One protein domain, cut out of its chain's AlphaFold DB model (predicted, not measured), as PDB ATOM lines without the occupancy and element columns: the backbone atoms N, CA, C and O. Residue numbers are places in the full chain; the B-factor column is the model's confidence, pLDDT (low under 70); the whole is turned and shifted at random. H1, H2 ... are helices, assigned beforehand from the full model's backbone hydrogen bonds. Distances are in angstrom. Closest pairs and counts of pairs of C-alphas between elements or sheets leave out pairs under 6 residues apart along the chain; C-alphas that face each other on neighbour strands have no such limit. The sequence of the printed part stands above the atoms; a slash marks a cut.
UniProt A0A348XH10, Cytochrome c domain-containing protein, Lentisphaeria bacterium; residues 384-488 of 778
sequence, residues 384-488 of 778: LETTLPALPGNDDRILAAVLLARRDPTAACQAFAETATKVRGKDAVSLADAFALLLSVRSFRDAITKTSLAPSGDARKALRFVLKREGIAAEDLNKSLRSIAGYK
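This is residues 384 to 488 of the 778 residues of the protein "Cytochrome c domain-containing protein" of Lentisphaeria bacterium (UniProt A0A348XH10). Three helices side by side, H2, H3 and H4, make an up-and-down bundle; H6 packs slantwise on H4, and H5 crosses the end of the bundle where H3 begins and H4 ends. H7 sits loosely beyond H5 and H6 at one end of the longest axis, and the short H1 is set off beyond H2 at the other. The printed part has 105 residues with seven named helices, H1 to H7 in that order, and no named strand; its class is all helix. It is compact, with a radius of gyration of the C-alphas of 12.6 A, and rounded, spanning 40 by 29 by 21 A.

Begin at H3, residues 409 to 422, one of the three longest helices. Find H2 at residues 394 to 404: H2 and H3 touch as a helical hairpin, opposite ways at a shallow tilt of 14 degrees, closest at the C-alphas of Ala 401 and Ala 412, 4.2 A apart. H4, residues 427 to 440, touches H2 the same way at 8 degrees, a shallow tilt, closest at the C-alphas of Val 402 and Leu 438, 6.3 A. H3 and H4 are close but not clearly touching, the closest C-alphas being those of Ala 420 and Leu 431, 7.4 A. These three form the bundle, up and down, each running against the one before it. Outward from H4, H6, residues 457 to 470, touches it at a steep tilt of 35.0 degrees, only just past shallow; the closest C-alphas, of Ala 428 and Ala 459, are 5.2 A apart. H5, residues 442 to 448, touches H3 at a steep tilt of 50 degrees, with residues 409 to 413 of H3 alone; the closest C-alphas are those of Pro 409 and Phe 444, 5.0 A. H7, residues 475 to 484, is close to H6 but not clearly touching, its closest C-alphas those of Arg 464 and Arg 482, 7.7 A. H1, residues 384 to 387, is near H2 and touches no helix. Every O i to N i+4 pair is within hydrogen-bond range in H2, H4, H5, H6 and H7; H3 has 9 of 10, and H1 is too short for such a pair.

Find C-alpha 384, where H1 begins, at (1.569, -54.598, -45.954). H2 measures 15.6 A from first to last C-alpha. H3 starts at C-alpha 409, (2.353, -44.089, -36.623), and covers 20.3 A. H4 covers 20.5 A, H5 10.2 A and H6 20.3 A. H7 covers 14.3 A and ends at C-alpha 484, (-3.282, -43.616, -20.361).

The C-alphas farthest apart are those of Thr 386 and Lys 488, 41.8 A. The printed part has no cut and no long link. Mean pLDDT of the printed part is 72.7; 37 residues are under 70, among them residues 464 to 488.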
ATOM      1  N   LEU A 384       2.487 -54.829 -47.075       71.56
ATOM      2  CA  LEU A 384       1.569 -54.598 -45.954       71.56
ATOM      3  C   LEU A 384       0.126 -54.953 -46.317       71.56
ATOM      4  O   LEU A 384      -0.588 -55.496 -45.482       71.56
ATOM      5  N   GLU A 385      -0.258 -54.726 -47.574       69.06
ATOM      6  CA  GLU A 385      -1.564 -55.089 -48.129       69.06
ATOM      7  C   GLU A 385      -1.865 -56.590 -48.039       69.06
ATOM      8  O   GLU A 385      -3.023 -56.966 -47.902       69.06
ATOM      9  N   THR A 386      -0.847 -57.454 -48.065       76.81
ATOM     10  CA  THR A 386      -1.009 -58.906 -47.893       76.81
ATOM     11  C   THR A 386      -0.675 -59.373 -46.478       76.81
ATOM     12  O   THR A 386      -1.312 -60.292 -45.970       76.81
ATOM     13  N   THR A 387       0.293 -58.739 -45.816       81.19
ATOM     14  CA  THR A 387       0.796 -59.175 -44.505       81.19
ATOM     15  C   THR A 387      -0.118 -58.745 -43.357       81.19
ATOM     16  O   THR A 387      -0.328 -59.526 -42.434       81.19
ATOM     17  N   LEU A 388      -0.707 -57.541 -43.399       82.44
ATOM     18  CA  LEU A 388      -1.606 -57.066 -42.336       82.44
ATOM     19  C   LEU A 388      -2.926 -57.858 -42.273       82.44
ATOM     20  O   LEU A 388      -3.317 -58.233 -41.168       82.44
ATOM     21  N   PRO A 389      -3.604 -58.192 -43.392       84.62
ATOM     22  CA  PRO A 389      -4.807 -59.028 -43.332       84.62
ATOM     23  C   PRO A 389      -4.548 -60.449 -42.818       84.62
ATOM     24  O   PRO A 389      -5.440 -61.064 -42.238       84.62
ATOM     25  N   ALA A 390      -3.326 -60.964 -42.991       82.75
ATOM     26  CA  ALA A 390      -2.908 -62.273 -42.487       82.75
ATOM     27  C   ALA A 390      -2.625 -62.290 -40.968       82.75
ATOM     28  O   ALA A 390      -2.308 -63.342 -40.413       82.75
ATOM     29  N   LEU A 391      -2.792 -61.153 -40.283       82.94
ATOM     30  CA  LEU A 391      -2.568 -60.959 -38.849       82.94
ATOM     31  C   LEU A 391      -3.876 -60.638 -38.069       82.94
ATOM     32  O   LEU A 391      -3.981 -59.572 -37.458       82.94
ATOM     33  N   PRO A 392      -4.906 -61.517 -38.047       76.69
ATOM     34  CA  PRO A 392      -6.215 -61.168 -37.478       76.69
ATOM     35  C   PRO A 392      -6.348 -61.340 -35.948       76.69
ATOM     36  O   PRO A 392      -7.295 -60.803 -35.364       76.69
ATOM     37  N   GLY A 393      -5.458 -62.100 -35.291       76.62
ATOM     38  CA  GLY A 393      -5.510 -62.393 -33.849       76.62
ATOM     39  C   GLY A 393      -5.145 -61.208 -32.940       76.62
ATOM     40  O   GLY A 393      -4.637 -60.193 -33.403       76.62
ATOM     41  N   ASN A 394      -5.381 -61.321 -31.626       70.56
ATOM     42  CA  ASN A 394      -5.034 -60.251 -30.674       70.56
ATOM     43  C   ASN A 394      -3.520 -59.983 -30.636       70.56
ATOM     44  O   ASN A 394      -3.115 -58.842 -30.830       70.56
ATOM     45  N   ASP A 395      -2.694 -61.021 -30.482       76.50
ATOM     46  CA  ASP A 395      -1.229 -60.907 -30.583       76.50
ATOM     47  C   ASP A 395      -0.793 -60.399 -31.963       76.50
ATOM     48  O   ASP A 395       0.116 -59.581 -32.087       76.50
ATOM     49  N   ASP A 396      -1.494 -60.820 -33.015       83.94
ATOM     50  CA  ASP A 396      -1.202 -60.407 -34.383       83.94
ATOM     51  C   ASP A 396      -1.438 -58.896 -34.596       83.94
ATOM     52  O   ASP A 396      -0.667 -58.243 -35.298       83.94
ATOM     53  N   ARG A 397      -2.441 -58.305 -33.930       81.75
ATOM     54  CA  ARG A 397      -2.679 -56.848 -33.936       81.75
ATOM     55  C   ARG A 397      -1.567 -56.070 -33.230       81.75
ATOM     56  O   ARG A 397      -1.260 -54.949 -33.636       81.75
ATOM     57  N   ILE A 398      -0.942 -56.659 -32.208       83.06
ATOM     58  CA  ILE A 398       0.237 -56.083 -31.542       83.06
ATOM     59  C   ILE A 398       1.419 -56.063 -32.520       83.06
ATOM     60  O   ILE A 398       2.083 -55.038 -32.682       83.06
ATOM     61  N   LEU A 399       1.641 -57.171 -33.230       88.38
ATOM     62  CA  LEU A 399       2.683 -57.284 -34.254       88.38
ATOM     63  C   LEU A 399       2.428 -56.326 -35.433       88.38
ATOM     64  O   LEU A 399       3.360 -55.692 -35.931       88.38
ATOM     65  N   ALA A 400       1.166 -56.144 -35.831       88.06
ATOM     66  CA  ALA A 400       0.758 -55.160 -36.830       88.06
ATOM     67  C   ALA A 400       1.067 -53.719 -36.389       88.06
ATOM     68  O   ALA A 400       1.579 -52.930 -37.184       88.06
ATOM     69  N   ALA A 401       0.831 -53.376 -35.116       88.44
ATOM     70  CA  ALA A 401       1.202 -52.067 -34.577       88.44
ATOM     71  C   ALA A 401       2.720 -51.822 -34.674       88.44
ATOM     72  O   ALA A 401       3.148 -50.744 -35.091       88.44
ATOM     73  N   VAL A 402       3.537 -52.837 -34.365       88.75
ATOM     74  CA  VAL A 402       5.003 -52.775 -34.506       88.75
ATOM     75  C   VAL A 402       5.417 -52.552 -35.957       88.75
ATOM     76  O   VAL A 402       6.217 -51.651 -36.215       88.75
ATOM     77  N   LEU A 403       4.841 -53.299 -36.904       88.25
ATOM     78  CA  LEU A 403       5.097 -53.133 -38.340       88.25
ATOM     79  C   LEU A 403       4.782 -51.715 -38.841       88.25
ATOM     80  O   LEU A 403       5.527 -51.156 -39.650       88.25
ATOM     81  N   LEU A 404       3.684 -51.129 -38.361       87.50
ATOM     82  CA  LEU A 404       3.188 -49.829 -38.811       87.50
ATOM     83  C   LEU A 404       3.937 -48.642 -38.192       87.50
ATOM     84  O   LEU A 404       3.995 -47.584 -38.811       87.50
ATOM     85  N   ALA A 405       4.570 -48.793 -37.026       87.12
ATOM     86  CA  ALA A 405       5.040 -47.679 -36.191       87.12
ATOM     87  C   ALA A 405       5.938 -46.620 -36.874       87.12
ATOM     88  O   ALA A 405       5.940 -45.455 -36.465       87.12
ATOM     89  N   ARG A 406       6.703 -46.999 -37.910       82.50
ATOM     90  CA  ARG A 406       7.526 -46.070 -38.714       82.50
ATOM     91  C   ARG A 406       6.865 -45.576 -39.999       82.50
ATOM     92  O   ARG A 406       7.282 -44.541 -40.505       82.50
ATOM     93  N   ARG A 407       5.903 -46.325 -40.540       83.56
ATOM     94  CA  ARG A 407       5.264 -46.062 -41.840       83.56
ATOM     95  C   ARG A 407       3.967 -45.278 -41.668       83.56
ATOM     96  O   ARG A 407       3.771 -44.272 -42.333       83.56
ATOM     97  N   ASP A 408       3.139 -45.720 -40.729       87.44
ATOM     98  CA  ASP A 408       1.901 -45.071 -40.319       87.44
ATOM     99  C   ASP A 408       1.789 -45.114 -38.782       87.44
ATOM    100  O   ASP A 408       1.207 -46.041 -38.205       87.44
ATOM    101  N   PRO A 409       2.386 -44.133 -38.081       87.75
ATOM    102  CA  PRO A 409       2.353 -44.089 -36.623       87.75
ATOM    103  C   PRO A 409       0.933 -43.903 -36.071       87.75
ATOM    104  O   PRO A 409       0.674 -44.313 -34.942       87.75
ATOM    105  N   THR A 410       0.006 -43.330 -36.847       88.62
ATOM    106  CA  THR A 410      -1.388 -43.138 -36.428       88.62
ATOM    107  C   THR A 410      -2.124 -44.472 -36.420       88.62
ATOM    108  O   THR A 410      -2.693 -44.844 -35.392       88.62
ATOM    109  N   ALA A 411      -2.048 -45.231 -37.516       88.12
ATOM    110  CA  ALA A 411      -2.624 -46.572 -37.588       88.12
ATOM    111  C   ALA A 411      -1.972 -47.525 -36.573       88.12
ATOM    112  O   ALA A 411      -2.663 -48.324 -35.942       88.12
ATOM    113  N   ALA A 412      -0.661 -47.395 -36.333       89.31
ATOM    114  CA  ALA A 412       0.032 -48.139 -35.283       89.31
ATOM    115  C   ALA A 412      -0.536 -47.844 -33.884       89.31
ATOM    116  O   ALA A 412      -0.802 -48.771 -33.117       89.31
ATOM    117  N   CYS A 413      -0.758 -46.566 -33.552       87.62
ATOM    118  CA  CYS A 413      -1.350 -46.173 -32.272       87.62
ATOM    119  C   CYS A 413      -2.789 -46.680 -32.125       87.62
ATOM    120  O   CYS A 413      -3.157 -47.127 -31.042       87.62
ATOM    121  N   GLN A 414      -3.584 -46.661 -33.197       86.56
ATOM    122  CA  GLN A 414      -4.951 -47.192 -33.195       86.56
ATOM    123  C   GLN A 414      -4.969 -48.709 -32.972       86.56
ATOM    124  O   GLN A 414      -5.641 -49.181 -32.056       86.56
ATOM    125  N   ALA A 415      -4.175 -49.467 -33.735       86.00
ATOM    126  CA  ALA A 415      -4.056 -50.918 -33.578       86.00
ATOM    127  C   ALA A 415      -3.589 -51.300 -32.162       86.00
ATOM    128  O   ALA A 415      -4.132 -52.217 -31.534       86.00
ATOM    129  N   PHE A 416      -2.627 -50.548 -31.621       87.75
ATOM    130  CA  PHE A 416      -2.161 -50.708 -30.249       87.75
ATOM    131  C   PHE A 416      -3.264 -50.405 -29.222       87.75
ATOM    132  O   PHE A 416      -3.502 -51.207 -28.317       87.75
ATOM    133  N   ALA A 417      -3.975 -49.283 -29.375       83.88
ATOM    134  CA  ALA A 417      -5.046 -48.854 -28.477       83.88
ATOM    135  C   ALA A 417      -6.205 -49.851 -28.430       83.88
ATOM    136  O   ALA A 417      -6.651 -50.238 -27.347       83.88
ATOM    137  N   GLU A 418      -6.663 -50.314 -29.594       83.50
ATOM    138  CA  GLU A 418      -7.707 -51.330 -29.689       83.50
ATOM    139  C   GLU A 418      -7.307 -52.607 -28.957       83.50
ATOM    140  O   GLU A 418      -8.104 -53.182 -28.212       83.50
ATOM    141  N   THR A 419      -6.063 -53.042 -29.131       84.00
ATOM    142  CA  THR A 419      -5.574 -54.279 -28.522       84.00
ATOM    143  C   THR A 419      -5.432 -54.136 -27.009       84.00
ATOM    144  O   THR A 419      -5.895 -54.996 -26.256       84.00
ATOM    145  N   ALA A 420      -4.931 -52.992 -26.538       82.75
ATOM    146  CA  ALA A 420      -4.805 -52.681 -25.117       82.75
ATOM    147  C   ALA A 420      -6.151 -52.694 -24.360       82.75
ATOM    148  O   ALA A 420      -6.179 -52.941 -23.153       82.75
ATOM    149  N   THR A 421      -7.286 -52.475 -25.037       82.94
ATOM    150  CA  THR A 421      -8.622 -52.586 -24.413       82.94
ATOM    151  C   THR A 421      -9.071 -54.049 -24.221       82.94
ATOM    152  O   THR A 421      -9.772 -54.380 -23.254       82.94
ATOM    153  N   LYS A 422      -8.631 -54.961 -25.101       81.44
ATOM    154  CA  LYS A 422      -9.128 -56.348 -25.208       81.44
ATOM    155  C   LYS A 422      -8.244 -57.379 -24.507       81.44
ATOM    156  O   LYS A 422      -8.765 -58.347 -23.965       81.44
ATOM    157  N   VAL A 423      -6.938 -57.139 -24.449       78.00
ATOM    158  CA  VAL A 423      -5.933 -58.054 -23.885       78.00
ATOM    159  C   VAL A 423      -6.164 -58.357 -22.394       78.00
ATOM    160  O   VAL A 423      -6.542 -57.462 -21.626       78.00
ATOM    161  N   ARG A 424      -5.949 -59.620 -21.994       72.88
ATOM    162  CA  ARG A 424      -6.018 -60.154 -20.616       72.88
ATOM    163  C   ARG A 424      -4.954 -61.238 -20.416       72.88
ATOM    164  O   ARG A 424      -4.581 -61.905 -21.376       72.88
ATOM    165  N   GLY A 425      -4.512 -61.458 -19.177       68.69
ATOM    166  CA  GLY A 425      -3.608 -62.570 -18.846       68.69
ATOM    167  C   GLY A 425      -2.291 -62.557 -19.639       68.69
ATOM    168  O   GLY A 425      -1.619 -61.530 -19.700       68.69
ATOM    169  N   LYS A 426      -1.919 -63.696 -20.244       61.81
ATOM    170  CA  LYS A 426      -0.643 -63.888 -20.970       61.81
ATOM    171  C   LYS A 426      -0.416 -62.891 -22.118       61.81
ATOM    172  O   LYS A 426       0.703 -62.419 -22.287       61.81
ATOM    173  N   ASP A 427      -1.477 -62.475 -22.808       67.94
ATOM    174  CA  ASP A 427      -1.416 -61.500 -23.905       67.94
ATOM    175  C   ASP A 427      -0.953 -60.108 -23.406       67.94
ATOM    176  O   ASP A 427      -0.484 -59.271 -24.179       67.94
ATOM    177  N   ALA A 428      -1.064 -59.828 -22.097       69.12
ATOM    178  CA  ALA A 428      -0.593 -58.576 -21.503       69.12
ATOM    179  C   ALA A 428       0.939 -58.502 -21.438       69.12
ATOM    180  O   ALA A 428       1.490 -57.406 -21.522       69.12
ATOM    181  N   VAL A 429       1.623 -59.646 -21.334       65.75
ATOM    182  CA  VAL A 429       3.092 -59.718 -21.402       65.75
ATOM    183  C   VAL A 429       3.556 -59.409 -22.827       65.75
ATOM    184  O   VAL A 429       4.374 -58.514 -23.020       65.75
ATOM    185  N   SER A 430       2.922 -60.031 -23.826       75.50
ATOM    186  CA  SER A 430       3.136 -59.745 -25.252       75.50
ATOM    187  C   SER A 430       2.949 -58.257 -25.581       75.50
ATOM    188  O   SER A 430       3.739 -57.651 -26.310       75.50
ATOM    189  N   LEU A 431       1.919 -57.634 -24.995       79.88
ATOM    190  CA  LEU A 431       1.656 -56.201 -25.128       79.88
ATOM    191  C   LEU A 431       2.761 -55.341 -24.502       79.88
ATOM    192  O   LEU A 431       3.112 -54.314 -25.080       79.88
ATOM    193  N   ALA A 432       3.308 -55.735 -23.347       70.19
ATOM    194  CA  ALA A 432       4.417 -55.023 -22.714       70.19
ATOM    195  C   ALA A 432       5.687 -55.058 -23.573       70.19
ATOM    196  O   ALA A 432       6.278 -54.005 -23.820       70.19
ATOM    197  N   ASP A 433       6.074 -56.234 -24.068       68.12
ATOM    198  CA  ASP A 433       7.284 -56.391 -24.882       68.12
ATOM    199  C   ASP A 433       7.206 -55.559 -26.166       68.12
ATOM    200  O   ASP A 433       8.129 -54.814 -26.505       68.12
ATOM    201  N   ALA A 434       6.057 -55.594 -26.842       79.81
ATOM    202  CA  ALA A 434       5.831 -54.766 -28.016       79.81
ATOM    203  C   ALA A 434       5.760 -53.271 -27.685       79.81
ATOM    204  O   ALA A 434       6.238 -52.449 -28.465       79.81
ATOM    205  N   PHE A 435       5.184 -52.889 -26.542       82.19
ATOM    206  CA  PHE A 435       5.104 -51.486 -26.145       82.19
ATOM    207  C   PHE A 435       6.484 -50.883 -25.876       82.19
ATOM    208  O   PHE A 435       6.741 -49.763 -26.312       82.19
ATOM    209  N   ALA A 436       7.386 -51.622 -25.227       72.44
ATOM    210  CA  ALA A 436       8.767 -51.184 -25.035       72.44
ATOM    211  C   ALA A 436       9.454 -50.894 -26.376       72.44
ATOM    212  O   ALA A 436      10.005 -49.812 -26.591       72.44
ATOM    213  N   LEU A 437       9.307 -51.817 -27.329       74.50
ATOM    214  CA  LEU A 437       9.821 -51.636 -28.677       74.50
ATOM    215  C   LEU A 437       9.209 -50.406 -29.370       74.50
ATOM    216  O   LEU A 437       9.928 -49.587 -29.943       74.50
ATOM    217  N   LEU A 438       7.889 -50.248 -29.309       81.25
ATOM    218  CA  LEU A 438       7.173 -49.120 -29.908       81.25
ATOM    219  C   LEU A 438       7.614 -47.774 -29.316       81.25
ATOM    220  O   LEU A 438       7.758 -46.796 -30.050       81.25
ATOM    221  N   LEU A 439       7.902 -47.717 -28.015       77.44
ATOM    222  CA  LEU A 439       8.408 -46.513 -27.353       77.44
ATOM    223  C   LEU A 439       9.811 -46.111 -27.828       77.44
ATOM    224  O   LEU A 439      10.141 -44.919 -27.781       77.44
ATOM    225  N   SER A 440      10.616 -47.049 -28.340       72.25
ATOM    226  CA  SER A 440      11.900 -46.742 -28.992       72.25
ATOM    227  C   SER A 440      11.727 -45.986 -30.323       72.25
ATOM    228  O   SER A 440      12.639 -45.299 -30.788       72.25
ATOM    229  N   VAL A 441      10.535 -46.044 -30.928       77.38
ATOM    230  CA  VAL A 441      10.217 -45.398 -32.204       77.38
ATOM    231  C   VAL A 441       9.698 -43.979 -31.957       77.38
ATOM    232  O   VAL A 441       8.581 -43.781 -31.480       77.38
ATOM    233  N   ARG A 442      10.488 -42.962 -32.334       79.31
ATOM    234  CA  ARG A 442      10.145 -41.539 -32.113       79.31
ATOM    235  C   ARG A 442       8.765 -41.154 -32.671       79.31
ATOM    236  O   ARG A 442       7.981 -40.547 -31.957       79.31
ATOM    237  N   SER A 443       8.439 -41.553 -33.903       79.12
ATOM    238  CA  SER A 443       7.148 -41.234 -34.539       79.12
ATOM    239  C   SER A 443       5.947 -41.817 -33.792       79.12
ATOM    240  O   SER A 443       4.924 -41.151 -33.658       79.12
ATOM    241  N   PHE A 444       6.072 -43.042 -33.275       85.12
ATOM    242  CA  PHE A 444       5.035 -43.666 -32.457       85.12
ATOM    243  C   PHE A 444       4.885 -42.945 -31.115       85.12
ATOM    244  O   PHE A 444       3.774 -42.625 -30.703       85.12
ATOM    245  N   ARG A 445       6.009 -42.640 -30.456       81.19
ATOM    246  CA  ARG A 445       6.049 -41.914 -29.182       81.19
ATOM    247  C   ARG A 445       5.325 -40.567 -29.258       81.19
ATOM    248  O   ARG A 445       4.588 -40.221 -28.340       81.19
ATOM    249  N   ASP A 446       5.491 -39.837 -30.354       79.75
ATOM    250  CA  ASP A 446       4.808 -38.558 -30.550       79.75
ATOM    251  C   ASP A 446       3.307 -38.758 -30.835       79.75
ATOM    252  O   ASP A 446       2.469 -38.020 -30.312       79.75
ATOM    253  N   ALA A 447       2.938 -39.775 -31.620       83.69
ATOM    254  CA  ALA A 447       1.549 -40.056 -31.991       83.69
ATOM    255  C   ALA A 447       0.699 -40.603 -30.826       83.69
ATOM    256  O   ALA A 447      -0.461 -40.210 -30.663       83.69
ATOM    257  N   ILE A 448       1.273 -41.450 -29.967       82.19
ATOM    258  CA  ILE A 448       0.536 -42.090 -28.869       82.19
ATOM    259  C   ILE A 448       0.077 -41.073 -27.815       82.19
ATOM    260  O   ILE A 448      -0.970 -41.262 -27.203       82.19
ATOM    261  N   THR A 449       0.782 -39.943 -27.656       77.50
ATOM    262  CA  THR A 449       0.366 -38.853 -26.745       77.50
ATOM    263  C   THR A 449      -0.957 -38.201 -27.135       77.50
ATOM    264  O   THR A 449      -1.648 -37.653 -26.280       77.50
ATOM    265  N   LYS A 450      -1.321 -38.271 -28.418       80.12
ATOM    266  CA  LYS A 450      -2.546 -37.685 -28.980       80.12
ATOM    267  C   LYS A 450      -3.680 -38.704 -29.087       80.12
ATOM    268  O   LYS A 450      -4.778 -38.356 -29.513       80.12
ATOM    269  N   THR A 451      -3.416 -39.960 -28.733       76.31
ATOM    270  CA  THR A 451      -4.364 -41.064 -28.875       76.31
ATOM    271  C   THR A 451      -5.069 -41.310 -27.546       76.31
ATOM    272  O   THR A 451      -4.428 -41.479 -26.510       76.31
ATOM    273  N   SER A 452      -6.402 -41.353 -27.567       71.19
ATOM    274  CA  SER A 452      -7.177 -41.749 -26.389       71.19
ATOM    275  C   SER A 452      -7.031 -43.253 -26.161       71.19
ATOM    276  O   SER A 452      -7.367 -44.049 -27.038       71.19
ATOM    277  N   LEU A 453      -6.526 -43.647 -24.991       73.94
ATOM    278  CA  LEU A 453      -6.345 -45.048 -24.612       73.94
ATOM    279  C   LEU A 453      -7.156 -45.359 -23.352       73.94
ATOM    280  O   LEU A 453      -7.013 -44.688 -22.331       73.94
ATOM    281  N   ALA A 454      -7.942 -46.434 -23.396       75.62
ATOM    282  CA  ALA A 454      -8.665 -46.968 -22.242       75.62
ATOM    283  C   ALA A 454      -8.270 -48.438 -21.995       75.62
ATOM    284  O   ALA A 454      -9.070 -49.344 -22.233       75.62
ATOM    285  N   PRO A 455      -7.027 -48.711 -21.558       76.75
ATOM    286  CA  PRO A 455      -6.528 -50.074 -21.442       76.75
ATOM    287  C   PRO A 455      -7.283 -50.870 -20.377       76.75
ATOM    288  O   PRO A 455      -7.761 -50.319 -19.375       76.75
ATOM    289  N   SER A 456      -7.336 -52.186 -20.573       76.19
ATOM    290  CA  SER A 456      -7.863 -53.135 -19.593       76.19
ATOM    291  C   SER A 456      -7.069 -53.138 -18.285       76.19
ATOM    292  O   SER A 456      -5.990 -52.561 -18.208       76.19
ATOM    293  N   GLY A 457      -7.574 -53.803 -17.239       65.88
ATOM    294  CA  GLY A 457      -6.858 -53.916 -15.961       65.88
ATOM    295  C   GLY A 457      -5.448 -54.511 -16.097       65.88
ATOM    296  O   GLY A 457      -4.498 -53.940 -15.565       65.88
ATOM    297  N   ASP A 458      -5.308 -55.603 -16.852       67.00
ATOM    298  CA  ASP A 458      -4.027 -56.297 -17.049       67.00
ATOM    299  C   ASP A 458      -3.110 -55.541 -18.009       67.00
ATOM    300  O   ASP A 458      -1.937 -55.334 -17.699       67.00
ATOM    301  N   ALA A 459      -3.651 -55.037 -19.125       70.25
ATOM    302  CA  ALA A 459      -2.898 -54.192 -20.047       70.25
ATOM    303  C   ALA A 459      -2.363 -52.957 -19.316       70.25
ATOM    304  O   ALA A 459      -1.198 -52.609 -19.435       70.25
ATOM    305  N   ARG A 460      -3.176 -52.332 -18.462       69.06
ATOM    306  CA  ARG A 460      -2.757 -51.189 -17.653       69.06
ATOM    307  C   ARG A 460      -1.582 -51.528 -16.732       69.06
ATOM    308  O   ARG A 460      -0.661 -50.723 -16.639       69.06
ATOM    309  N   LYS A 461      -1.581 -52.695 -16.075       61.78
ATOM    310  CA  LYS A 461      -0.442 -53.157 -15.256       61.78
ATOM    311  C   LYS A 461       0.818 -53.352 -16.105       61.78
ATOM    312  O   LYS A 461       1.874 -52.843 -15.737       61.78
ATOM    313  N   ALA A 462       0.685 -54.010 -17.254       63.28
ATOM    314  CA  ALA A 462       1.778 -54.272 -18.185       63.28
ATOM    315  C   ALA A 462       2.393 -52.975 -18.750       63.28
ATOM    316  O   ALA A 462       3.605 -52.780 -18.703       63.28
ATOM    317  N   LEU A 463       1.557 -52.024 -19.177       72.38
ATOM    318  CA  LEU A 463       2.007 -50.707 -19.641       72.38
ATOM    319  C   LEU A 463       2.696 -49.921 -18.523       72.38
ATOM    320  O   LEU A 463       3.741 -49.321 -18.759       72.38
ATOM    321  N   ARG A 464       2.165 -49.949 -17.288       64.69
ATOM    322  CA  ARG A 464       2.843 -49.334 -16.135       64.69
ATOM    323  C   ARG A 464       4.224 -49.935 -15.913       64.69
ATOM    324  O   ARG A 464       5.152 -49.180 -15.655       64.69
ATOM    325  N   PHE A 465       4.359 -51.255 -16.000       58.31
ATOM    326  CA  PHE A 465       5.646 -51.927 -15.843       58.31
ATOM    327  C   PHE A 465       6.668 -51.440 -16.879       58.31
ATOM    328  O   PHE A 465       7.766 -51.037 -16.507       58.31
ATOM    329  N   VAL A 466       6.278 -51.355 -18.153       61.03
ATOM    330  CA  VAL A 466       7.147 -50.834 -19.220       61.03
ATOM    331  C   VAL A 466       7.515 -49.370 -18.983       61.03
ATOM    332  O   VAL A 466       8.684 -49.022 -19.037       61.03
ATOM    333  N   LEU A 467       6.557 -48.501 -18.645       62.16
ATOM    334  CA  LEU A 467       6.850 -47.086 -18.364       62.16
ATOM    335  C   LEU A 467       7.783 -46.905 -17.158       62.16
ATOM    336  O   LEU A 467       8.573 -45.962 -17.132       62.16
ATOM    337  N   LYS A 468       7.695 -47.802 -16.167       53.88
ATOM    338  CA  LYS A 468       8.604 -47.850 -15.015       53.88
ATOM    339  C   LYS A 468      10.013 -48.298 -15.427       53.88
ATOM    340  O   LYS A 468      10.970 -47.708 -14.938       53.88
ATOM    341  N   ARG A 469      10.128 -49.288 -16.322       53.53
ATOM    342  CA  ARG A 469      11.399 -49.836 -16.832       53.53
ATOM    343  C   ARG A 469      12.124 -48.881 -17.779       53.53
ATOM    344  O   ARG A 469      13.326 -48.686 -17.652       53.53
ATOM    345  N   GLU A 470      11.396 -48.282 -18.718       51.66
ATOM    346  CA  GLU A 470      11.992 -47.559 -19.847       51.66
ATOM    347  C   GLU A 470      12.448 -46.131 -19.502       51.66
ATOM    348  O   GLU A 470      13.114 -45.480 -20.301       51.66
ATOM    349  N   GLY A 471      12.086 -45.618 -18.317       47.09
ATOM    350  CA  GLY A 471      12.669 -44.398 -17.751       47.09
ATOM    351  C   GLY A 471      12.589 -43.147 -18.634       47.09
ATOM    352  O   GLY A 471      13.433 -42.264 -18.499       47.09
ATOM    353  N   ILE A 472      11.611 -43.045 -19.545       48.31
ATOM    354  CA  ILE A 472      11.617 -42.004 -20.582       48.31
ATOM    355  C   ILE A 472      11.585 -40.609 -19.938       48.31
ATOM    356  O   ILE A 472      10.610 -40.227 -19.297       48.31
ATOM    357  N   ALA A 473      12.646 -39.825 -20.127       38.97
ATOM    358  CA  ALA A 473      12.876 -38.539 -19.457       38.97
ATOM    359  C   ALA A 473      11.996 -37.362 -19.945       38.97
ATOM    360  O   ALA A 473      12.191 -36.226 -19.522       38.97
ATOM    361  N   ALA A 474      11.023 -37.600 -20.831       40.12
ATOM    362  CA  ALA A 474      10.146 -36.554 -21.356       40.12
ATOM    363  C   ALA A 474       8.930 -36.349 -20.435       40.12
ATOM    364  O   ALA A 474       8.020 -37.175 -20.395       40.12
ATOM    365  N   GLU A 475       8.913 -35.236 -19.698       43.94
ATOM    366  CA  GLU A 475       7.888 -34.890 -18.700       43.94
ATOM    367  C   GLU A 475       6.450 -34.926 -19.267       43.94
ATOM    368  O   GLU A 475       5.535 -35.449 -18.629       43.94
ATOM    369  N   ASP A 476       6.247 -34.451 -20.499       43.50
ATOM    370  CA  ASP A 476       4.918 -34.376 -21.130       43.50
ATOM    371  C   ASP A 476       4.438 -35.719 -21.695       43.50
ATOM    372  O   ASP A 476       3.252 -36.067 -21.615       43.50
ATOM    373  N   LEU A 477       5.375 -36.529 -22.189       49.59
ATOM    374  CA  LEU A 477       5.118 -37.912 -22.578       49.59
ATOM    375  C   LEU A 477       4.775 -38.754 -21.346       49.59
ATOM    376  O   LEU A 477       3.813 -39.515 -21.373       49.59
ATOM    377  N   ASN A 478       5.500 -38.564 -20.241       55.62
ATOM    378  CA  ASN A 478       5.216 -39.223 -18.973       55.62
ATOM    379  C   ASN A 478       3.830 -38.866 -18.445       55.62
ATOM    380  O   ASN A 478       3.116 -39.760 -18.004       55.62
ATOM    381  N   LYS A 479       3.401 -37.600 -18.510       60.72
ATOM    382  CA  LYS A 479       2.046 -37.201 -18.083       60.72
ATOM    383  C   LYS A 479       0.957 -37.879 -18.915       60.72
ATOM    384  O   LYS A 479       0.019 -38.441 -18.347       60.72
ATOM    385  N   SER A 480       1.104 -37.874 -20.238       59.09
ATOM    386  CA  SER A 480       0.123 -38.464 -21.158       59.09
ATOM    387  C   SER A 480       0.067 -39.990 -21.025       59.09
ATOM    388  O   SER A 480      -1.011 -40.561 -20.879       59.09
ATOM    389  N   LEU A 481       1.227 -40.654 -20.961       61.03
ATOM    390  CA  LEU A 481       1.327 -42.106 -20.792       61.03
ATOM    391  C   LEU A 481       0.890 -42.576 -19.393       61.03
ATOM    392  O   LEU A 481       0.286 -43.639 -19.269       61.03
ATOM    393  N   ARG A 482       1.103 -41.773 -18.340       60.91
ATOM    394  CA  ARG A 482       0.551 -42.028 -16.995       60.91
ATOM    395  C   ARG A 482      -0.971 -41.921 -16.983       60.91
ATOM    396  O   ARG A 482      -1.626 -42.795 -16.423       60.91
ATOM    397  N   SER A 483      -1.532 -40.899 -17.629       61.66
ATOM    398  CA  SER A 483      -2.986 -40.757 -17.789       61.66
ATOM    399  C   SER A 483      -3.588 -41.978 -18.497       61.66
ATOM    400  O   SER A 483      -4.510 -42.611 -17.984       61.66
ATOM    401  N   ILE A 484      -2.964 -42.396 -19.603       58.69
ATOM    402  CA  ILE A 484      -3.282 -43.616 -20.361       58.69
ATOM    403  C   ILE A 484      -3.193 -44.879 -19.484       58.69
ATOM    404  O   ILE A 484      -4.070 -45.742 -19.524       58.69
ATOM    405  N   ALA A 485      -2.177 -44.976 -18.627       55.94
ATOM    406  CA  ALA A 485      -2.001 -46.071 -17.676       55.94
ATOM    407  C   ALA A 485      -2.874 -45.942 -16.403       55.94
ATOM    408  O   ALA A 485      -2.704 -46.710 -15.447       55.94
ATOM    409  N   GLY A 486      -3.820 -44.995 -16.373       52.78
ATOM    410  CA  GLY A 486      -4.778 -44.798 -15.286       52.78
ATOM    411  C   GLY A 486      -4.157 -44.331 -13.967       52.78
ATOM    412  O   GLY A 486      -4.686 -44.661 -12.904       52.78
ATOM    413  N   TYR A 487      -3.039 -43.603 -14.013       48.12
ATOM    414  CA  TYR A 487      -2.400 -43.034 -12.825       48.12
ATOM    415  C   TYR A 487      -3.279 -41.937 -12.209       48.12
ATOM    416  O   TYR A 487      -3.377 -40.831 -12.738       48.12
ATOM    417  N   LYS A 488      -3.918 -42.227 -11.073       49.16
ATOM    418  CA  LYS A 488      -4.507 -41.202 -10.195       49.16
ATOM    419  C   LYS A 488      -3.430 -40.690  -9.225       49.16
ATOM    420  O   LYS A 488      -2.498 -41.440  -8.944       49.16
TER     421      LYS A 488